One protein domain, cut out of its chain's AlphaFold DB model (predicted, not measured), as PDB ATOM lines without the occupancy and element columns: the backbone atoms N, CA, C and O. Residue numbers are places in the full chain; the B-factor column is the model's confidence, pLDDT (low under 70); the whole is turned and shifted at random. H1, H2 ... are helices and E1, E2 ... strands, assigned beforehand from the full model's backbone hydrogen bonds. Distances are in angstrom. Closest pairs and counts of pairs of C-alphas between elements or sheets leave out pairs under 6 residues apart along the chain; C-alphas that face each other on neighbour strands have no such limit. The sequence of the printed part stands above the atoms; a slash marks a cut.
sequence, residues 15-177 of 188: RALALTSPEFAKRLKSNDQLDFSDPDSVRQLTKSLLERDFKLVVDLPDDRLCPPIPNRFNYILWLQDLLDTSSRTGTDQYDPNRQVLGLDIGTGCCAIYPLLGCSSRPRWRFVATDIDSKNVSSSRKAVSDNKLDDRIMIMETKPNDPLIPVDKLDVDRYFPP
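AT A GLANCE: This is residues 15 to 177 of the 188 residues of an uncharacterized protein of Penicillium sp. 'occitanis' (UniProt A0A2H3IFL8). A small sheet of three parallel strands, E1, E2 and E3, has H5 and H6 side by side over one face; H4 packs slanting across H5 on the side away from H6, and H3 leads from there to a far end made by H1, H2 and the loop of residues 26 to 38. Beyond E3, residues 157 to 177 run on past the sheet, with H7 grazing it. The printed part has 163 residues, with seven named helices and three named strands in the order H1 H2 H3 H4 E1 H5 E2 H6 E3 H7; the class is mixed, helices and strands. It is compact, with a radius of gyration of the C-alphas of 17.3 A, and spans 57 by 40 by 24 A.

IN THESE COORDINATES: H1 is residues 15 to 20, beginning at C-alpha 15 (72.482, 61.983, 135.519), and H2 is residues 22 to 25. H3, residues 39 to 54, is 21.8 A long, and H4, residues 69 to 84, 22.2 A. E1 is residues 100 to 105, 16.1 A, and H5 residues 112 to 120, 12.1 A. E2, residues 124 to 130, is 19.5 A long and begins at C-alpha 124 (102.435, 51.246, 126.514). H6 is residues 133 to 145, 18.2 A, E3 residues 152 to 156, 13.2 A, and H7 residues 171 to 174, ending at C-alpha 174 (112.358, 50.951, 128.512).

HOW THE PARTS SIT: H1 and H2 touch only at the corner, the closest C-alphas being those of Ala 18 and Ala 25, 4.3 A. H3 is the hub, touching H2, H4 and H5: with H2 the closest C-alphas are those of Phe 24 and Gln 44, 5.7 A. H3 and H4 only just touch, with 3 pairs of C-alphas within 8 A, the closest those of Thr 46 and Ile 69, 6.2 A. H4 touches H5 at a steep tilt of 58 degrees, closest at the C-alphas of Ile 76 and Gly 117, 6.2 A. E1 and E2 are parallel, with N 102 and O 125 within hydrogen-bond range at 2.8 A; E2 and E3 are parallel, with N 155 and O 128 at 2.8 A. E1, H5, E2 and E2, H6, E3 are strand-helix-strand units, parallel neighbour strands joined through a helix, with right-handed crossovers. H5 and H6 lie on the same face, making two layers, at heights over the sheet of 8.4 A and 8.9 A. Every O i to N i+4 pair is within hydrogen-bond range in H3, H5 and H6, against 1 of 2 in H1 and 11 of 12 in H4; H2 and H7 are too short for such a pair.

THE WHOLE: The C-alphas of Ser 30 and Pro 177 are the two farthest apart, 58.4 A. The printed part has no cut. The links H2 to H3, H3 to H4, H4 to E1 and E3 to H7 are long. The mean pLDDT of the printed part is 92.9; residue 90 and residues 174 to 177 are under 70.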
ATOM      1  N   ARG A  15      73.247  62.469 134.376       94.69
ATOM      2  CA  ARG A  15      72.482  61.983 135.519       94.69
ATOM      3  C   ARG A  15      73.104  60.700 136.057       94.69
ATOM      4  O   ARG A  15      73.357  60.605 137.255       94.69
ATOM      5  N   ALA A  16      73.433  59.750 135.183       94.81
ATOM      6  CA  ALA A  16      74.135  58.530 135.576       94.81
ATOM      7  C   ALA A  16      75.526  58.824 136.166       94.81
ATOM      8  O   ALA A  16      75.921  58.207 137.157       94.81
ATOM      9  N   LEU A  17      76.262  59.791 135.607       96.69
ATOM     10  CA  LEU A  17      77.561  60.202 136.146       96.69
ATOM     11  C   LEU A  17      77.430  60.800 137.557       96.69
ATOM     12  O   LEU A  17      78.181  60.414 138.450       96.69
ATOM     13  N   ALA A  18      76.443  61.669 137.791       96.38
ATOM     14  CA  ALA A  18      76.189  62.285 139.096       96.38
ATOM     15  C   ALA A  18      75.836  61.270 140.190       96.38
ATOM     16  O   ALA A  18      76.217  61.462 141.342       96.38
ATOM     17  N   LEU A  19      75.187  60.153 139.842       94.94
ATOM     18  CA  LEU A  19      74.916  59.068 140.796       94.94
ATOM     19  C   LEU A  19      76.188  58.380 141.312       94.94
ATOM     20  O   LEU A  19      76.160  57.767 142.375       94.94
ATOM     21  N   THR A  20      77.291  58.467 140.567       93.94
ATOM     22  CA  THR A  20      78.565  57.805 140.906       93.94
ATOM     23  C   THR A  20      79.664  58.778 141.332       93.94
ATOM     24  O   THR A  20      80.657  58.346 141.907       93.94
ATOM     25  N   SER A  21      79.481  60.083 141.107       96.06
ATOM     26  CA  SER A  21      80.425  61.141 141.473       96.06
ATOM     27  C   SER A  21      79.698  62.258 142.238       96.06
ATOM     28  O   SER A  21      79.115  63.155 141.618       96.06
ATOM     29  N   PRO A  22      79.728  62.238 143.587       95.81
ATOM     30  CA  PRO A  22      79.068  63.251 144.413       95.81
ATOM     31  C   PRO A  22      79.556  64.678 144.137       95.81
ATOM     32  O   PRO A  22      78.764  65.616 144.146       95.81
ATOM     33  N   GLU A  23      80.847  64.853 143.847       96.19
ATOM     34  CA  GLU A  23      81.399  66.169 143.509       96.19
ATOM     35  C   GLU A  23      80.905  66.666 142.144       96.19
ATOM     36  O   GLU A  23      80.665  67.861 141.981       96.19
ATOM     37  N   PHE A  24      80.676  65.771 141.176       97.56
ATOM     38  CA  PHE A  24      80.039  66.140 139.909       97.56
ATOM     39  C   PHE A  24      78.558  66.472 140.075       97.56
ATOM     40  O   PHE A  24      78.085  67.430 139.469       97.56
ATOM     41  N   ALA A  25      77.838  65.747 140.935       96.94
ATOM     42  CA  ALA A  25      76.430  66.023 141.212       96.94
ATOM     43  C   ALA A  25      76.203  67.470 141.684       96.94
ATOM     44  O   ALA A  25      75.239  68.108 141.270       96.94
ATOM     45  N   LYS A  26      77.135  68.029 142.472       96.75
ATOM     46  CA  LYS A  26      77.101  69.433 142.926       96.75
ATOM     47  C   LYS A  26      77.231  70.461 141.792       96.75
ATOM     48  O   LYS A  26      76.935  71.630 142.012       96.75
ATOM     49  N   ARG A  27      77.708  70.054 140.611       96.50
ATOM     50  CA  ARG A  27      77.925  70.924 139.442       96.50
ATOM     51  C   ARG A  27      76.782  70.864 138.422       96.50
ATOM     52  O   ARG A  27      76.786  71.647 137.474       96.50
ATOM     53  N   LEU A  28      75.805  69.969 138.593       95.50
ATOM     54  CA  LEU A  28      74.645  69.903 137.703       95.50
ATOM     55  C   LEU A  28      73.606  70.974 138.031       95.50
ATOM     56  O   LEU A  28      73.316  71.272 139.190       95.50
ATOM     57  N   LYS A  29      73.009  71.532 136.977       92.81
ATOM     58  CA  LYS A  29      71.830  72.397 137.071       92.81
ATOM     59  C   LYS A  29      70.589  71.555 137.382       92.81
ATOM     60  O   LYS A  29      70.573  70.345 137.188       92.81
ATOM     61  N   SER A  30      69.507  72.214 137.791       90.38
ATOM     62  CA  SER A  30      68.226  71.562 138.112       90.38
ATOM     63  C   SER A  30      67.582  70.795 136.947       90.38
ATOM     64  O   SER A  30      66.698  69.978 137.177       90.38
ATOM     65  N   ASN A  31      68.003  71.057 135.708       91.88
ATOM     66  CA  ASN A  31      67.568  70.352 134.501       91.88
ATOM     67  C   ASN A  31      68.546  69.244 134.058       91.88
ATOM     68  O   ASN A  31      68.553  68.883 132.882       91.88
ATOM     69  N   ASP A  32      69.399  68.758 134.964       90.38
ATOM     70  CA  ASP A  32      70.423  67.728 134.730       90.38
ATOM     71  C   ASP A  32      71.474  68.098 133.659       90.38
ATOM     72  O   ASP A  32      72.207  67.239 133.165       90.38
ATOM     73  N   GLN A  33      71.581  69.383 133.296       93.94
ATOM     74  CA  GLN A  33      72.591  69.888 132.362       93.94
ATOM     75  C   GLN A  33      73.815  70.442 133.094       93.94
ATOM     76  O   GLN A  33      73.717  70.973 134.203       93.94
ATOM     77  N   LEU A  34      74.970  70.374 132.433       95.75
ATOM     78  CA  LEU A  34      76.216  70.970 132.911       95.75
ATOM     79  C   LEU A  34      76.397  72.385 132.345       95.75
ATOM     80  O   LEU A  34      76.074  72.645 131.185       95.75
ATOM     81  N   ASP A  35      76.950  73.301 133.141       95.19
ATOM     82  CA  ASP A  35      77.446  74.573 132.613       95.19
ATOM     83  C   ASP A  35      78.847  74.412 132.012       95.19
ATOM     84  O   ASP A  35      79.828  74.273 132.737       95.19
ATOM     85  N   PHE A  36      78.964  74.451 130.686       95.06
ATOM     86  CA  PHE A  36      80.271  74.377 130.022       95.06
ATOM     87  C   PHE A  36      81.045  75.700 130.024       95.06
ATOM     88  O   PHE A  36      82.210  75.715 129.629       95.06
ATOM     89  N   SER A  37      80.419  76.805 130.443       95.00
ATOM     90  CA  SER A  37      81.101  78.093 130.604       95.00
ATOM     91  C   SER A  37      81.776  78.240 131.969       95.00
ATOM     92  O   SER A  37      82.683  79.057 132.101       95.00
ATOM     93  N   ASP A  38      81.380  77.427 132.955       95.56
ATOM     94  CA  ASP A  38      82.018  77.365 134.269       95.56
ATOM     95  C   ASP A  38      83.253  76.436 134.237       95.56
ATOM     96  O   ASP A  38      83.108  75.215 134.088       95.56
ATOM     97  N   PRO A  39      84.479  76.968 134.413       95.31
ATOM     98  CA  PRO A  39      85.697  76.163 134.388       95.31
ATOM     99  C   PRO A  39      85.718  75.060 135.449       95.31
ATOM    100  O   PRO A  39      86.269  73.985 135.205       95.31
ATOM    101  N   ASP A  40      85.109  75.291 136.614       95.75
ATOM    102  CA  ASP A  40      85.027  74.289 137.674       95.75
ATOM    103  C   ASP A  40      84.164  73.094 137.268       95.75
ATOM    104  O   ASP A  40      84.540  71.941 137.494       95.75
ATOM    105  N   SER A  41      83.008  73.363 136.662       96.50
ATOM    106  CA  SER A  41      82.103  72.337 136.146       96.50
ATOM    107  C   SER A  41      82.796  71.464 135.095       96.50
ATOM    108  O   SER A  41      82.716  70.234 135.153       96.50
ATOM    109  N   VAL A  42      83.567  72.074 134.189       96.44
ATOM    110  CA  VAL A  42      84.349  71.352 133.169       96.44
ATOM    111  C   VAL A  42      85.502  70.547 133.787       96.44
ATOM    112  O   VAL A  42      85.732  69.396 133.390       96.44
ATOM    113  N   ARG A  43      86.202  71.093 134.791       97.25
ATOM    114  CA  ARG A  43      87.231  70.359 135.556       97.25
ATOM    115  C   ARG A  43      86.650  69.147 136.264       97.25
ATOM    116  O   ARG A  43      87.213  68.056 136.175       97.25
ATOM    117  N   GLN A  44      85.508  69.310 136.925       97.75
ATOM    118  CA  GLN A  44      84.873  68.219 137.652       97.75
ATOM    119  C   GLN A  44      84.323  67.141 136.713       97.75
ATOM    120  O   GLN A  44      84.444  65.952 137.022       97.75
ATOM    121  N   LEU A  45      83.777  67.525 135.552       97.81
ATOM    122  CA  LEU A  45      83.417  66.570 134.501       97.81
ATOM    123  C   LEU A  45      84.641  65.743 134.092       97.81
ATOM    124  O   LEU A  45      84.586  64.518 134.086       97.81
ATOM    125  N   THR A  46      85.758  66.411 133.810       97.62
ATOM    126  CA  THR A  46      87.015  65.774 133.391       97.62
ATOM    127  C   THR A  46      87.511  64.764 134.426       97.62
ATOM    128  O   THR A  46      87.762  63.612 134.075       97.62
ATOM    129  N   LYS A  47      87.579  65.163 135.704       97.88
ATOM    130  CA  LYS A  47      87.937  64.276 136.827       97.88
ATOM    131  C   LYS A  47      87.021  63.050 136.895       97.88
ATOM    132  O   LYS A  47      87.499  61.923 136.957       97.88
ATOM    133  N   SER A  48      85.711  63.268 136.808       97.94
ATOM    134  CA  SER A  48      84.717  62.200 136.972       97.94
ATOM    135  C   SER A  48      84.718  61.203 135.811       97.94
ATOM    136  O   SER A  48      84.527  60.010 136.028       97.94
ATOM    137  N   LEU A  49      84.960  61.666 134.581       98.06
ATOM    138  CA  LEU A  49      85.110  60.783 133.420       98.06
ATOM    139  C   LEU A  49      86.378  59.931 133.516       98.06
ATOM    140  O   LEU A  49      86.321  58.728 133.266       98.06
ATOM    141  N   LEU A  50      87.503  60.535 133.912       98.19
ATOM    142  CA  LEU A  50      88.764  59.817 134.113       98.19
ATOM    143  C   LEU A  50      88.629  58.705 135.154       98.19
ATOM    144  O   LEU A  50      89.042  57.568 134.911       98.19
ATOM    145  N   GLU A  51      87.989  59.007 136.276       97.81
ATOM    146  CA  GLU A  51      87.799  58.039 137.347       97.81
ATOM    147  C   GLU A  51      86.833  56.920 136.933       97.81
ATOM    148  O   GLU A  51      87.151  55.736 137.077       97.81
ATOM    149  N   ARG A  52      85.674  57.268 136.359       97.38
ATOM    150  CA  ARG A  52      84.654  56.288 135.955       97.38
ATOM    151  C   ARG A  52      85.191  55.317 134.907       97.38
ATOM    152  O   ARG A  52      85.091  54.101 135.108       97.38
ATOM    153  N   ASP A  53      85.755  55.856 133.828       97.06
ATOM    154  CA  ASP A  53      86.015  55.115 132.590       97.06
ATOM    155  C   ASP A  53      87.429  54.534 132.521       97.06
ATOM    156  O   ASP A  53      87.626  53.476 131.929       97.06
ATOM    157  N   PHE A  54      88.404  55.190 133.156       97.62
ATOM    158  CA  PHE A  54      89.821  54.826 133.046       97.62
ATOM    159  C   PHE A  54      90.464  54.450 134.382       97.62
ATOM    160  O   PHE A  54      91.627  54.043 134.393       97.62
ATOM    161  N   LYS A  55      89.718  54.569 135.492       97.81
ATOM    162  CA  LYS A  55      90.219  54.381 136.865       97.81
ATOM    163  C   LYS A  55      91.402  55.297 137.183       97.81
ATOM    164  O   LYS A  55      92.306  54.910 137.916       97.81
ATOM    165  N   LEU A  56      91.379  56.500 136.608       98.38
ATOM    166  CA  LEU A  56      92.411  57.513 136.781       98.38
ATOM    167  C   LEU A  56      91.905  58.633 137.687       98.38
ATOM    168  O   LEU A  56      90.866  59.230 137.414       98.38
ATOM    169  N   VAL A  57      92.663  58.955 138.729       96.88
ATOM    170  CA  VAL A  57      92.385  60.075 139.637       96.88
ATOM    171  C   VAL A  57      93.421  61.158 139.394       96.88
ATOM    172  O   VAL A  57      94.619  60.908 139.469       96.88
ATOM    173  N   VAL A  58      92.975  62.370 139.082       96.31
ATOM    174  CA  VAL A  58      93.870  63.491 138.774       96.31
ATOM    175  C   VAL A  58      93.447  64.718 139.551       96.31
ATOM    176  O   VAL A  58      92.256  64.914 139.793       96.31
ATOM    177  N   ASP A  59      94.406  65.573 139.890       93.81
ATOM    178  CA  ASP A  59      94.118  66.921 140.350       93.81
ATOM    179  C   ASP A  59      94.461  67.931 139.256       93.81
ATOM    180  O   ASP A  59      95.549  67.889 138.682       93.81
ATOM    181  N   LEU A  60      93.502  68.792 138.918       94.25
ATOM    182  CA  LEU A  60      93.613  69.717 137.795       94.25
ATOM    183  C   LEU A  60      93.705  71.142 138.340       94.25
ATOM    184  O   LEU A  60      92.709  71.612 138.900       94.25
ATOM    185  N   PRO A  61      94.849  71.827 138.175       93.38
ATOM    186  CA  PRO A  61      94.987  73.210 138.607       93.38
ATOM    187  C   PRO A  61      94.027  74.130 137.841       93.38
ATOM    188  O   PRO A  61      93.681  73.883 136.681       93.38
ATOM    189  N   ASP A  62      93.574  75.193 138.503       92.69
ATOM    190  CA  ASP A  62      92.595  76.143 137.969       92.69
ATOM    191  C   ASP A  62      93.202  77.187 137.020       92.69
ATOM    192  O   ASP A  62      92.477  77.758 136.204       92.69
ATOM    193  N   ASP A  63      94.525  77.367 137.073       92.56
ATOM    194  CA  ASP A  63      95.322  78.260 136.228       92.56
ATOM    195  C   ASP A  63      95.841  77.594 134.937       92.56
ATOM    196  O   ASP A  63      96.656  78.179 134.218       92.56
ATOM    197  N   ARG A  64      95.374  76.378 134.610       91.12
ATOM    198  CA  ARG A  64      95.809  75.601 133.434       91.12
ATOM    199  C   ARG A  64      94.654  75.073 132.593       91.12
ATOM    200  O   ARG A  64      93.493  75.044 132.989       91.12
ATOM    201  N   LEU A  65      95.012  74.612 131.395       90.69
ATOM    202  CA  LEU A  65      94.080  73.980 130.472       90.69
ATOM    203  C   LEU A  65      93.501  72.689 131.069       90.69
ATOM    204  O   LEU A  65      94.234  71.742 131.355       90.69
ATOM    205  N   CYS A  66      92.174  72.619 131.144       94.88
ATOM    206  CA  CYS A  66      91.447  71.395 131.451       94.88
ATOM    207  C   CYS A  66      91.208  70.578 130.164       94.88
ATOM    208  O   CYS A  66      90.562  71.080 129.237       94.88
ATOM    209  N   PRO A  67      91.708  69.334 130.051       94.19
ATOM    210  CA  PRO A  67      91.584  68.562 128.819       94.19
ATOM    211  C   PRO A  67      90.181  67.937 128.658       94.19
ATOM    212  O   PRO A  67      89.782  67.135 129.497       94.19
ATOM    213  N   PRO A  68      89.448  68.185 127.554       95.19
ATOM    214  CA  PRO A  68      88.172  67.511 127.299       95.19
ATOM    215  C   PRO A  68      88.388  66.033 126.929       95.19
ATOM    216  O   PRO A  68      88.831  65.721 125.820       95.19
ATOM    217  N   ILE A  69      88.064  65.123 127.855       97.31
ATOM    218  CA  ILE A  69      88.392  63.687 127.772       97.31
ATOM    219  C   ILE A  69      87.941  63.006 126.476       97.31
ATOM    220  O   ILE A  69      88.791  62.355 125.865       97.31
ATOM    221  N   PRO A  70      86.699  63.183 125.979       96.19
ATOM    222  CA  PRO A  70      86.269  62.506 124.754       96.19
ATOM    223  C   PRO A  70      87.185  62.789 123.560       96.19
ATOM    224  O   PRO A  70      87.591  61.877 122.841       96.19
ATOM    225  N   ASN A  71      87.592  64.050 123.393       96.00
ATOM    226  CA  ASN A  71      88.458  64.435 122.286       96.00
ATOM    227  C   ASN A  71      89.896  63.926 122.465       96.00
ATOM    228  O   ASN A  71      90.536  63.523 121.495       96.00
ATOM    229  N   ARG A  72      90.420  63.909 123.699       97.62
ATOM    230  CA  ARG A  72      91.762  63.359 123.965       97.62
ATOM    231  C   ARG A  72      91.799  61.847 123.761       97.62
ATOM    232  O   ARG A  72      92.759  61.339 123.189       97.62
ATOM    233  N   PHE A  73      90.732  61.149 124.140       97.88
ATOM    234  CA  PHE A  73      90.622  59.709 123.941       97.88
ATOM    235  C   PHE A  73      90.499  59.326 122.461       97.88
ATOM    236  O   PHE A  73      91.121  58.352 122.045       97.88
ATOM    237  N   ASN A  74      89.820  60.129 121.632       96.81
ATOM    238  CA  ASN A  74      89.803  59.918 120.177       96.81
ATOM    239  C   ASN A  74      91.217  59.848 119.579       96.81
ATOM    240  O   ASN A  74      91.466  59.033 118.692       96.81
ATOM    241  N   TYR A  75      92.154  60.661 120.081       97.44
ATOM    242  CA  TYR A  75      93.535  60.616 119.606       97.44
ATOM    243  C   TYR A  75      94.250  59.326 120.041       97.44
ATOM    244  O   TYR A  75      94.946  58.706 119.242       97.44
ATOM    245  N   ILE A  76      94.013  58.850 121.266       98.00
ATOM    246  CA  ILE A  76      94.530  57.550 121.722       98.00
ATOM    247  C   ILE A  76      93.979  56.405 120.866       98.00
ATOM    248  O   ILE A  76      94.742  55.528 120.468       98.00
ATOM    249  N   LEU A  77      92.687  56.422 120.528       97.00
ATOM    250  CA  LEU A  77      92.087  55.425 119.637       97.00
ATOM    251  C   LEU A  77      92.711  55.456 118.240       97.00
ATOM    252  O   LEU A  77      93.000  54.400 117.682       97.00
ATOM    253  N   TRP A  78      92.986  56.649 117.711       96.62
ATOM    254  CA  TRP A  78      93.694  56.797 116.443       96.62
ATOM    255  C   TRP A  78      95.098  56.185 116.488       96.62
ATOM    256  O   TRP A  78      95.469  55.438 115.587       96.62
ATOM    257  N   LEU A  79      95.866  56.456 117.551       96.31
ATOM    258  CA  LEU A  79      97.196  55.871 117.743       96.31
ATOM    259  C   LEU A  79      97.127  54.347 117.867       96.31
ATOM    260  O   LEU A  79      97.986  53.650 117.335       96.31
ATOM    261  N   GLN A  80      96.102  53.823 118.542       95.38
ATOM    262  CA  GLN A  80      95.872  52.385 118.615       95.38
ATOM    263  C   GLN A  80      95.595  51.787 117.236       95.38
ATOM    264  O   GLN A  80      96.265  50.829 116.883       95.38
ATOM    265  N   ASP A  81      94.662  52.349 116.455       93.94
ATOM    266  CA  ASP A  81      94.410  51.909 115.074       93.94
ATOM    267  C   ASP A  81      95.709  51.915 114.254       93.94
ATOM    268  O   ASP A  81      96.060  50.902 113.660       93.94
ATOM    269  N   LEU A  82      96.452  53.027 114.276       93.62
ATOM    270  CA  LEU A  82      97.692  53.177 113.514       93.62
ATOM    271  C   LEU A  82      98.726  52.111 113.889       93.62
ATOM    272  O   LEU A  82      99.378  51.548 113.012       93.62
ATOM    273  N   LEU A  83      98.904  51.842 115.182       92.88
ATOM    274  CA  LEU A  83      99.848  50.835 115.657       92.88
ATOM    275  C   LEU A  83      99.361  49.421 115.327       92.88
ATOM    276  O   LEU A  83     100.149  48.622 114.824       92.88
ATOM    277  N   ASP A  84      98.087  49.119 115.555       91.94
ATOM    278  CA  ASP A  84      97.503  47.797 115.309       91.94
ATOM    279  C   ASP A  84      97.575  47.425 113.807       91.94
ATOM    280  O   ASP A  84      97.844  46.272 113.481       91.94
ATOM    281  N   THR A  85      97.455  48.396 112.890       90.06
ATOM    282  CA  THR A  85      97.572  48.187 111.426       90.06
ATOM    283  C   THR A  85      98.971  48.444 110.855       90.06
ATOM    284  O   THR A  85      99.157  48.471 109.643       90.06
ATOM    285  N   SER A  86      99.971  48.704 111.699       86.06
ATOM    286  CA  SER A  86     101.384  48.831 111.292       86.06
ATOM    287  C   SER A  86     102.263  47.790 111.984       86.06
ATOM    288  O   SER A  86     103.462  47.996 112.203       86.06
ATOM    289  N   SER A  87     101.659  46.674 112.402       77.62
ATOM    290  CA  SER A  87     102.375  45.601 113.079       77.62
ATOM    291  C   SER A  87     103.368  44.924 112.123       77.62
ATOM    292  O   SER A  87     103.085  44.665 110.954       77.62
ATOM    293  N   ARG A  88     104.570  44.614 112.625       71.94
ATOM    294  CA  ARG A  88     105.612  43.913 111.847       71.94
ATOM    295  C   ARG A  88     105.320  42.419 111.678       71.94
ATOM    296  O   ARG A  88     106.001  41.756 110.907       71.94
ATOM    297  N   THR A  89     104.331  41.900 112.403       71.44
ATOM    298  CA  THR A  89     103.907  40.495 112.386       71.44
ATOM    299  C   THR A  89     102.959  40.178 111.228       71.44
ATOM    300  O   THR A  89     102.597  39.019 111.051       71.44
ATOM    301  N   GLY A  90     102.565  41.183 110.430       69.75
ATOM    302  CA  GLY A  90     101.716  41.002 109.247       69.75
ATOM    303  C   GLY A  90     100.229  40.817 109.559       69.75
ATOM    304  O   GLY A  90      99.484  40.332 108.712       69.75
ATOM    305  N   THR A  91      99.794  41.180 110.769       78.56
ATOM    306  CA  THR A  91      98.393  41.097 111.205       78.56
ATOM    307  C   THR A  91      97.855  42.485 111.536       78.56
ATOM    308  O   THR A  91      98.410  43.152 112.410       78.56
ATOM    309  N   ASP A  92      96.748  42.893 110.915       85.44
ATOM    310  CA  ASP A  92      96.065  44.173 111.187       85.44
ATOM    311  C   ASP A  92      95.208  44.096 112.462       85.44
ATOM    312  O   ASP A  92      93.988  44.271 112.441       85.44
ATOM    313  N   GLN A  93      95.832  43.726 113.580       87.56
ATOM    314  CA  GLN A  93      95.167  43.479 114.858       87.56
ATOM    315  C   GLN A  93      96.050  43.896 116.035       87.56
ATOM    316  O   GLN A  93      97.274  43.987 115.934       87.56
ATOM    317  N   TYR A  94      95.410  44.117 117.184       90.38
ATOM    318  CA  TYR A  94      96.112  44.400 118.429       90.38
ATOM    319  C   TYR A  94      96.992  43.219 118.859       90.38
ATOM    320  O   TYR A  94      96.487  42.152 119.201       90.38
ATOM    321  N   ASP A  95      98.304  43.454 118.927       90.75
ATOM    322  CA  ASP A  95      99.260  42.571 119.596       90.75
ATOM    323  C   ASP A  95      99.436  42.969 121.081       90.75
ATOM    324  O   ASP A  95     100.052  44.005 121.373       90.75
ATOM    325  N   PRO A  96      98.944  42.164 122.046       90.44
ATOM    326  CA  PRO A  96      99.081  42.447 123.474       90.44
ATOM    327  C   PRO A  96     100.514  42.327 124.000       90.44
ATOM    328  O   PRO A  96     100.786  42.766 125.122       90.44
ATOM    329  N   ASN A  97     101.435  41.752 123.223       89.06
ATOM    330  CA  ASN A  97     102.843  41.612 123.577       89.06
ATOM    331  C   ASN A  97     103.720  42.737 123.028       89.06
ATOM    332  O   ASN A  97     104.818  42.946 123.550       89.06
ATOM    333  N   ARG A  98     103.221  43.521 122.067       88.81
ATOM    334  CA  ARG A  98     103.947  44.666 121.522       88.81
ATOM    335  C   ARG A  98     104.219  45.704 122.604       88.81
ATOM    336  O   ARG A  98     103.305  46.312 123.163       88.81
ATOM    337  N   GLN A  99     105.499  45.939 122.865       90.81
ATOM    338  CA  GLN A  99     105.946  47.074 123.659       90.81
ATOM    339  C   GLN A  99     105.935  48.338 122.795       90.81
ATOM    340  O   GLN A  99     106.362  48.324 121.639       90.81
ATOM    341  N   VAL A 100     105.422  49.433 123.353       92.81
ATOM    342  CA  VAL A 100     105.347  50.736 122.682       92.81
ATOM    343  C   VAL A 100     105.869  51.791 123.640       92.81
ATOM    344  O   VAL A 100     105.411  51.862 124.778       92.81
ATOM    345  N   LEU A 101     106.795  52.620 123.164       94.25
ATOM    346  CA  LEU A 101     107.245  53.819 123.860       94.25
ATOM    347  C   LEU A 101     106.773  55.037 123.072       94.25
ATOM    348  O   LEU A 101     107.201  55.253 121.939       94.25
ATOM    349  N   GLY A 102     105.859  55.797 123.663       95.38
ATOM    350  CA  GLY A 102     105.393  57.074 123.140       95.38
ATOM    351  C   GLY A 102     106.232  58.237 123.661       95.38
ATOM    352  O   GLY A 102     106.725  58.200 124.788       95.38
ATOM    353  N   LEU A 103     106.350  59.289 122.853       96.00
ATOM    354  CA  LEU A 103     106.853  60.593 123.275       96.00
ATOM    355  C   LEU A 103     105.697  61.596 123.218       96.00
ATOM    356  O   LEU A 103     105.154  61.841 122.142       96.00
ATOM    357  N   ASP A 104     105.321  62.157 124.364       97.69
ATOM    358  CA  ASP A 104     104.323  63.225 124.469       97.69
ATOM    359  C   ASP A 104     105.029  64.565 124.710       97.69
ATOM    360  O   ASP A 104     105.746  64.712 125.697       97.69
ATOM    361  N   ILE A 105     104.872  65.527 123.800       97.00
ATOM    362  CA  ILE A 105     105.585  66.811 123.837       97.00
ATOM    363  C   ILE A 105     104.609  67.917 124.225       97.00
ATOM    364  O   ILE A 105     103.650  68.178 123.501       97.00
ATOM    365  N   GLY A 106     104.882  68.598 125.338       96.75
ATOM    366  CA  GLY A 106     103.937  69.540 125.940       96.75
ATOM    367  C   GLY A 106     102.814  68.805 126.668       96.75
ATOM    368  O   GLY A 106     101.636  69.021 126.385       96.75
ATOM    369  N   THR A 107     103.184  67.912 127.590       97.81
ATOM    370  CA  THR A 107     102.250  66.999 128.274       97.81
ATOM    371  C   THR A 107     101.237  67.714 129.183       97.81
ATOM    372  O   THR A 107     100.178  67.168 129.525       97.81
ATOM    373  N   GLY A 108     101.523  68.967 129.550       97.75
ATOM    374  CA  GLY A 108     100.662  69.795 130.382       97.75
ATOM    375  C   GLY A 108     100.576  69.302 131.825       97.75
ATOM    376  O   GLY A 108     101.308  68.422 132.264       97.75
ATOM    377  N   CYS A 109      99.650  69.875 132.591       95.75
ATOM    378  CA  CYS A 109      99.539  69.636 134.035       95.75
ATOM    379  C   CYS A 109      99.029  68.243 134.447       95.75
ATOM    380  O   CYS A 109      99.121  67.877 135.613       95.75
ATOM    381  N   CYS A 110      98.473  67.466 133.516       95.12
ATOM    382  CA  CYS A 110      97.786  66.204 133.814       95.12
ATOM    383  C   CYS A 110      98.452  64.985 133.154       95.12
ATOM    384  O   CYS A 110      98.124  63.856 133.495       95.12
ATOM    385  N   ALA A 111      99.370  65.189 132.200       98.00
ATOM    386  CA  ALA A 111      99.902  64.117 131.354       98.00
ATOM    387  C   ALA A 111      98.800  63.247 130.723       98.00
ATOM    388  O   ALA A 111      98.824  62.016 130.765       98.00
ATOM    389  N   ILE A 112      97.793  63.905 130.137       98.62
ATOM    390  CA  ILE A 112      96.540  63.245 129.759       98.62
ATOM    391  C   ILE A 112      96.734  62.123 128.729       98.62
ATOM    392  O   ILE A 112      96.094  61.079 128.836       98.62
ATOM    393  N   TYR A 113      97.620  62.308 127.747       98.75
ATOM    394  CA  TYR A 113      97.883  61.283 126.738       98.75
ATOM    395  C   TYR A 113      98.637  60.079 127.324       98.75
ATOM    396  O   TYR A 113      98.151  58.959 127.132       98.75
ATOM    397  N   PRO A 114      99.729  60.264 128.097       98.62
ATOM    398  CA  PRO A 114     100.351  59.181 128.848       98.62
ATOM    399  C   PRO A 114      99.378  58.398 129.732       98.62
ATOM    400  O   PRO A 114      99.328  57.170 129.641       98.62
ATOM    401  N   LEU A 115      98.558  59.084 130.538       98.69
ATOM    402  CA  LEU A 115      97.615  58.425 131.444       98.69
ATOM    403  C   LEU A 115      96.573  57.595 130.680       98.69
ATOM    404  O   LEU A 115      96.403  56.405 130.959       98.69
ATOM    405  N   LEU A 116      95.904  58.186 129.681       98.69
ATOM    406  CA  LEU A 116      94.901  57.478 128.874       98.69
ATOM    407  C   LEU A 116      95.519  56.311 128.094       98.69
ATOM    408  O   LEU A 116      94.926  55.231 128.022       98.69
ATOM    409  N   GLY A 117      96.712  56.507 127.529       98.25
ATOM    410  CA  GLY A 117      97.444  55.479 126.796       98.25
ATOM    411  C   GLY A 117      97.796  54.283 127.679       98.25
ATOM    412  O   GLY A 117      97.455  53.150 127.343       98.25
ATOM    413  N   CYS A 118      98.404  54.528 128.842       98.19
ATOM    414  CA  CYS A 118      98.782  53.481 129.792       98.19
ATOM    415  C   CYS A 118      97.576  52.795 130.455       98.19
ATOM    416  O   CYS A 118      97.668  51.604 130.764       98.19
ATOM    417  N   SER A 119      96.459  53.501 130.662       97.75
ATOM    418  CA  SER A 119      95.198  52.895 131.122       97.75
ATOM    419  C   SER A 119      94.602  51.974 130.048       97.75
ATOM    420  O   SER A 119      94.172  50.862 130.340       97.75
ATOM    421  N   SER A 120      94.671  52.381 128.775       96.62
ATOM    422  CA  SER A 120      94.084  51.621 127.662       96.62
ATOM    423  C   SER A 120      94.939  50.444 127.187       96.62
ATOM    424  O   SER A 120      94.413  49.482 126.626       96.62
ATOM    425  N   ARG A 121      96.267  50.531 127.325       96.31
ATOM    426  CA  ARG A 121      97.221  49.550 126.791       96.31
ATOM    427  C   ARG A 121      98.284  49.206 127.844       96.31
ATOM    428  O   ARG A 121      99.155  50.027 128.132       96.31
ATOM    429  N   PRO A 122      98.283  47.972 128.388       94.50
ATOM    430  CA  PRO A 122      99.189  47.583 129.474       94.50
ATOM    431  C   PRO A 122     100.683  47.728 129.145       94.50
ATOM    432  O   PRO A 122     101.472  48.106 130.007       94.50
ATOM    433  N   ARG A 123     101.075  47.476 127.887       94.81
ATOM    434  CA  ARG A 123     102.477  47.541 127.426       94.81
ATOM    435  C   ARG A 123     102.881  48.869 126.785       94.81
ATOM    436  O   ARG A 123     103.960  48.955 126.200       94.81
ATOM    437  N   TRP A 124     102.034  49.893 126.882       96.31
ATOM    438  CA  TRP A 124     102.435  51.246 126.514       96.31
ATOM    439  C   TRP A 124     103.213  51.889 127.652       96.31
ATOM    440  O   TRP A 124     102.853  51.763 128.827       96.31
ATOM    441  N   ARG A 125     104.273  52.587 127.269       96.75
ATOM    442  CA  ARG A 125     105.101  53.436 128.114       96.75
ATOM    443  C   ARG A 125     105.235  54.796 127.450       96.75
ATOM    444  O   ARG A 125     105.089  54.902 126.233       96.75
ATOM    445  N   PHE A 126     105.515  55.823 128.234       96.94
ATOM    446  CA  PHE A 126     105.656  57.185 127.744       96.94
ATOM    447  C   PHE A 126     106.867  57.873 128.354       96.94
ATOM    448  O   PHE A 126     107.115  57.783 129.557       96.94
ATOM    449  N   VAL A 127     107.554  58.645 127.522       95.94
ATOM    450  CA  VAL A 127     108.293  59.819 127.976       95.94
ATOM    451  C   VAL A 127     107.432  61.031 127.665       95.94
ATOM    452  O   VAL A 127     106.969  61.188 126.538       95.94
ATOM    453  N   ALA A 128     107.186  61.872 128.658       97.19
ATOM    454  CA  ALA A 128     106.362  63.058 128.513       97.19
ATOM    455  C   ALA A 128     107.183  64.293 128.879       97.19
ATOM    456  O   ALA A 128     107.816  64.324 129.937       97.19
ATOM    457  N   THR A 129     107.206  65.291 128.003       97.00
ATOM    458  CA  THR A 129     108.028  66.490 128.165       97.00
ATOM    459  C   THR A 129     107.177  67.733 128.351       97.00
ATOM    460  O   THR A 129     106.092  67.855 127.784       97.00
ATOM    461  N   ASP A 130     107.671  68.674 129.147       97.62
ATOM    462  CA  ASP A 130     107.106  70.017 129.257       97.62
ATOM    463  C   ASP A 130     108.209  71.009 129.650       97.62
ATOM    464  O   ASP A 130     109.190  70.632 130.296       97.62
ATOM    465  N   ILE A 131     108.048  72.269 129.249       97.12
ATOM    466  CA  ILE A 131     108.986  73.354 129.572       97.12
ATOM    467  C   ILE A 131     108.572  74.132 130.823       97.12
ATOM    468  O   ILE A 131     109.364  74.893 131.377       97.12
ATOM    469  N   ASP A 132     107.318  73.990 131.256       97.31
ATOM    470  CA  ASP A 132     106.781  74.685 132.415       97.31
ATOM    471  C   ASP A 132     106.914  73.813 133.670       97.31
ATOM    472  O   ASP A 132     106.226  72.805 133.838       97.31
ATOM    473  N   SER A 133     107.771  74.241 134.597       97.06
ATOM    474  CA  SER A 133     108.021  73.539 135.865       97.06
ATOM    475  C   SER A 133     106.757  73.240 136.691       97.06
ATOM    476  O   SER A 133     106.702  72.217 137.382       97.06
ATOM    477  N   LYS A 134     105.700  74.065 136.609       97.00
ATOM    478  CA  LYS A 134     104.426  73.781 137.295       97.00
ATOM    479  C   LYS A 134     103.666  72.648 136.605       97.00
ATOM    480  O   LYS A 134     103.094  71.805 137.301       97.00
ATOM    481  N   ASN A 135     103.673  72.595 135.269       97.44
ATOM    482  CA  ASN A 135     103.102  71.468 134.521       97.44
ATOM    483  C   ASN A 135     103.866  70.182 134.836       97.44
ATOM    484  O   ASN A 135     103.249  69.157 135.110       97.44
ATOM    485  N   VAL A 136     105.197  70.244 134.878       97.81
ATOM    486  CA  VAL A 136     106.058  69.113 135.252       97.81
ATOM    487  C   VAL A 136     105.727  68.603 136.658       97.81
ATOM    488  O   VAL A 136     105.565  67.403 136.859       97.81
ATOM    489  N   SER A 137     105.603  69.497 137.641       97.62
ATOM    490  CA  SER A 137     105.282  69.120 139.024       97.62
ATOM    491  C   SER A 137     103.899  68.465 139.144       97.62
ATOM    492  O   SER A 137     103.764  67.380 139.711       97.62
ATOM    493  N   SER A 138     102.874  69.090 138.559       97.56
ATOM    494  CA  SER A 138     101.493  68.586 138.603       97.56
ATOM    495  C   SER A 138     101.318  67.271 137.839       97.56
ATOM    496  O   SER A 138     100.715  66.340 138.370       97.56
ATOM    497  N   SER A 139     101.919  67.136 136.655       97.88
ATOM    498  CA  SER A 139     101.861  65.888 135.885       97.88
ATOM    499  C   SER A 139     102.614  64.746 136.562       97.88
ATOM    500  O   SER A 139     102.108  63.626 136.569       97.88
ATOM    501  N   ARG A 140     103.766  65.006 137.203       98.19
ATOM    502  CA  ARG A 140     104.443  64.000 138.045       98.19
ATOM    503  C   ARG A 140     103.526  63.513 139.151       98.19
ATOM    504  O   ARG A 140     103.362  62.309 139.309       98.19
ATOM    505  N   LYS A 141     102.879  64.437 139.865       98.06
ATOM    506  CA  LYS A 141     101.910  64.080 140.902       98.06
ATOM    507  C   LYS A 141     100.765  63.232 140.339       98.06
ATOM    508  O   LYS A 141     100.453  62.202 140.924       98.06
ATOM    509  N   ALA A 142     100.186  63.616 139.201       98.12
ATOM    510  CA  ALA A 142      99.127  62.843 138.554       98.12
ATOM    511  C   ALA A 142      99.590  61.422 138.182       98.12
ATOM    512  O   ALA A 142      98.863  60.459 138.410       98.12
ATOM    513  N   VAL A 143     100.807  61.261 137.658       98.50
ATOM    514  CA  VAL A 143     101.389  59.941 137.361       98.50
ATOM    515  C   VAL A 143     101.566  59.107 138.632       98.50
ATOM    516  O   VAL A 143     101.131  57.951 138.656       98.50
ATOM    517  N   SER A 144     102.137  59.686 139.692       98.31
ATOM    518  CA  SER A 144     102.393  58.977 140.949       98.31
ATOM    519  C   SER A 144     101.112  58.596 141.694       98.31
ATOM    520  O   SER A 144     101.000  57.474 142.188       98.31
ATOM    521  N   ASP A 145     100.104  59.474 141.721       98.06
ATOM    522  CA  ASP A 145      98.798  59.186 142.334       98.06
ATOM    523  C   ASP A 145      98.105  57.984 141.656       98.06
ATOM    524  O   ASP A 145      97.382  57.227 142.306       98.06
ATOM    525  N   ASN A 146      98.383  57.763 140.365       98.50
ATOM    526  CA  ASN A 146      97.871  56.632 139.586       98.50
ATOM    527  C   ASN A 146      98.821  55.425 139.535       98.50
ATOM    528  O   ASN A 146      98.491  54.430 138.889       98.50
ATOM    529  N   LYS A 147      99.968  55.473 140.230       98.19
ATOM    530  CA  LYS A 147     100.974  54.394 140.286       98.19
ATOM    531  C   LYS A 147     101.493  53.986 138.904       98.19
ATOM    532  O   LYS A 147     101.570  52.799 138.590       98.19
ATOM    533  N   LEU A 148     101.800  54.974 138.064       97.69
ATOM    534  CA  LEU A 148     102.272  54.767 136.690       97.69
ATOM    535  C   LEU A 148     103.729  55.194 136.473       97.69
ATOM    536  O   LEU A 148     104.169  55.280 135.328       97.69
ATOM    537  N   ASP A 149     104.491  55.450 137.539       96.00
ATOM    538  CA  ASP A 149     105.881  55.930 137.473       96.00
ATOM    539  C   ASP A 149     106.836  54.954 136.758       96.00
ATOM    540  O   ASP A 149     107.868  55.353 136.216       96.00
ATOM    541  N   ASP A 150     106.501  53.662 136.734       94.25
ATOM    542  CA  ASP A 150     107.252  52.621 136.025       94.25
ATOM    543  C   ASP A 150     107.018  52.644 134.504       94.25
ATOM    544  O   ASP A 150     107.831  52.124 133.732       94.25
ATOM    545  N   ARG A 151     105.919  53.262 134.060       95.62
ATOM    546  CA  ARG A 151     105.516  53.344 132.650       95.62
ATOM    547  C   ARG A 151     105.560  54.754 132.081       95.62
ATOM    548  O   ARG A 151     105.659  54.874 130.865       95.62
ATOM    549  N   ILE A 152     105.506  55.796 132.904       96.94
ATOM    550  CA  ILE A 152     105.469  57.192 132.459       96.94
ATOM    551  C   ILE A 152     106.596  57.972 133.136       96.94
ATOM    552  O   ILE A 152     106.609  58.135 134.353       96.94
ATOM    553  N   MET A 153     107.518  58.512 132.340       95.44
ATOM    554  CA  MET A 153     108.546  59.440 132.813       95.44
ATOM    555  C   MET A 153     108.221  60.864 132.390       95.44
ATOM    556  O   MET A 153     108.145  61.158 131.201       95.44
ATOM    557  N   ILE A 154     108.103  61.755 133.375       96.81
ATOM    558  CA  ILE A 154     107.949  63.192 133.145       96.81
ATOM    559  C   ILE A 154     109.319  63.877 133.171       96.81
ATOM    560  O   ILE A 154     109.992  63.929 134.211       96.81
ATOM    561  N   MET A 155     109.699  64.464 132.042       94.88
ATOM    562  CA  MET A 155     110.962  65.161 131.849       94.88
ATOM    563  C   MET A 155     110.739  66.653 131.605       94.88
ATOM    564  O   MET A 155     110.016  67.055 130.701       94.88
ATOM    565  N   GLU A 156     111.419  67.480 132.389       95.62
ATOM    566  CA  GLU A 156     111.479  68.914 132.128       95.62
ATOM    567  C   GLU A 156     112.483  69.188 131.004       95.62
ATOM    568  O   GLU A 156     113.622  68.709 131.048       95.62
ATOM    569  N   THR A 157     112.065  69.945 129.997       95.19
ATOM    570  CA  THR A 157     112.926  70.412 128.903       95.19
ATOM    571  C   THR A 157     113.020  71.931 128.913       95.19
ATOM    572  O   THR A 157     112.264  72.622 129.590       95.19
ATOM    573  N   LYS A 158     113.986  72.486 128.181       94.62
ATOM    574  CA  LYS A 158     114.117  73.939 128.004       94.62
ATOM    575  C   LYS A 158     113.640  74.354 126.610       94.62
ATOM    576  O   LYS A 158     113.771  73.561 125.684       94.62
ATOM    577  N   PRO A 159     113.188  75.606 126.406       92.56
ATOM    578  CA  PRO A 159     112.793  76.094 125.078       92.56
ATOM    579  C   PRO A 159     113.872  75.958 123.992       92.56
ATOM    580  O   PRO A 159     113.546  75.840 122.818       92.56
ATOM    581  N   ASN A 160     115.148  75.964 124.391       92.88
ATOM    582  CA  ASN A 160     116.292  75.826 123.487       92.88
ATOM    583  C   ASN A 160     116.810  74.380 123.379       92.88
ATOM    584  O   ASN A 160     117.785  74.144 122.667       92.88
ATOM    585  N   ASP A 161     116.216  73.428 124.105       90.69
ATOM    586  CA  ASP A 161     116.543  72.014 123.934       90.69
ATOM    587  C   ASP A 161     116.000  71.516 122.578       90.69
ATOM    588  O   ASP A 161     115.009  72.049 122.068       90.69
ATOM    589  N   PRO A 162     116.592  70.460 121.991       90.44
ATOM    590  CA  PRO A 162     115.997  69.783 120.848       90.44
ATOM    591  C   PRO A 162     114.566  69.320 121.149       90.44
ATOM    592  O   PRO A 162     114.300  68.760 122.214       90.44
ATOM    593  N   LEU A 163     113.663  69.490 120.176       88.56
ATOM    594  CA  LEU A 163     112.254  69.088 120.296       88.56
ATOM    595  C   LEU A 163     112.103  67.599 120.645       88.56
ATOM    596  O   LEU A 163     111.238  67.223 121.432       88.56
ATOM    597  N   ILE A 164     112.968  66.765 120.063       90.12
ATOM    598  CA  ILE A 164     113.095  65.346 120.389       90.12
ATOM    599  C   ILE A 164     114.423  65.175 121.134       90.12
ATOM    600  O   ILE A 164     115.484  65.179 120.504       90.12
ATOM    601  N   PRO A 165     114.398  65.039 122.465       82.44
ATOM    602  CA  PRO A 165     115.603  64.988 123.285       82.44
ATOM    603  C   PRO A 165     116.195  63.571 123.313       82.44
ATOM    604  O   PRO A 165     116.269  62.967 124.378       82.44
ATOM    605  N   VAL A 166     116.587  63.031 122.150       80.81
ATOM    606  CA  VAL A 166     117.010  61.621 121.963       80.81
ATOM    607  C   VAL A 166     118.027  61.172 123.014       80.81
ATOM    608  O   VAL A 166     117.829  60.134 123.639       80.81
ATOM    609  N   ASP A 167     119.038  61.999 123.287       78.81
ATOM    610  CA  ASP A 167     120.104  61.704 124.255       78.81
ATOM    611  C   ASP A 167     119.604  61.570 125.705       78.81
ATOM    612  O   ASP A 167     120.283  61.002 126.555       78.81
ATOM    613  N   LYS A 168     118.414  62.106 126.004       74.75
ATOM    614  CA  LYS A 168     117.779  62.074 127.330       74.75
ATOM    615  C   LYS A 168     116.640  61.053 127.426       74.75
ATOM    616  O   LYS A 168     116.118  60.851 128.518       74.75
ATOM    617  N   LEU A 169     116.210  60.445 126.313       76.06
ATOM    618  CA  LEU A 169     115.046  59.546 126.299       76.06
ATOM    619  C   LEU A 169     115.307  58.200 126.988       76.06
ATOM    620  O   LEU A 169     114.334  57.507 127.276       76.06
ATOM    621  N   ASP A 170     116.575  57.854 127.258       72.12
ATOM    622  CA  ASP A 170     117.001  56.617 127.935       72.12
ATOM    623  C   ASP A 170     116.191  55.399 127.453       72.12
ATOM    624  O   ASP A 170     115.520  54.698 128.213       72.12
ATOM    625  N   VAL A 171     116.158  55.208 126.130       72.75
ATOM    626  CA  VAL A 171     115.324  54.181 125.485       72.75
ATOM    627  C   VAL A 171     115.676  52.773 125.967       72.75
ATOM    628  O   VAL A 171     114.786  51.927 126.077       72.75
ATOM    629  N   ASP A 172     116.938  52.556 126.340       72.00
ATOM    630  CA  ASP A 172     117.456  51.289 126.857       72.00
ATOM    631  C   ASP A 172     116.847  50.930 128.220       72.00
ATOM    632  O   ASP A 172     116.635  49.755 128.516       72.00
ATOM    633  N   ARG A 173     116.457  51.917 129.039       72.75
ATOM    634  CA  ARG A 173     115.687  51.673 130.271       72.75
ATOM    635  C   ARG A 173     114.325  51.040 129.990       72.75
ATOM    636  O   ARG A 173     113.800  50.284 130.813       72.75
ATOM    637  N   TYR A 174     113.712  51.383 128.861       68.25
ATOM    638  CA  TYR A 174     112.358  50.951 128.512       68.25
ATOM    639  C   TYR A 174     112.327  49.688 127.661       68.25
ATOM    640  O   TYR A 174     111.399  48.889 127.808       68.25
ATOM    641  N   PHE A 175     113.354  49.504 126.841       68.44
ATOM    642  CA  PHE A 175     113.615  48.309 126.057       68.44
ATOM    643  C   PHE A 175     115.017  47.816 126.407       68.44
ATOM    644  O   PHE A 175     115.935  47.998 125.605       68.44
ATOM    645  N   PRO A 176     115.213  47.221 127.601       58.75
ATOM    646  CA  PRO A 176     116.494  46.610 127.904       58.75
ATOM    647  C   PRO A 176     116.799  45.622 126.779       58.75
ATOM    648  O   PRO A 176     115.879  44.908 126.359       58.75
ATOM    649  N   PRO A 177     118.032  45.605 126.246       55.53
ATOM    650  CA  PRO A 177     118.391  44.688 125.184       55.53
ATOM    651  C   PRO A 177     118.062  43.277 125.663       55.53
ATOM    652  O   PRO A 177     118.696  42.751 126.572       55.53
TER     653      PRO A 177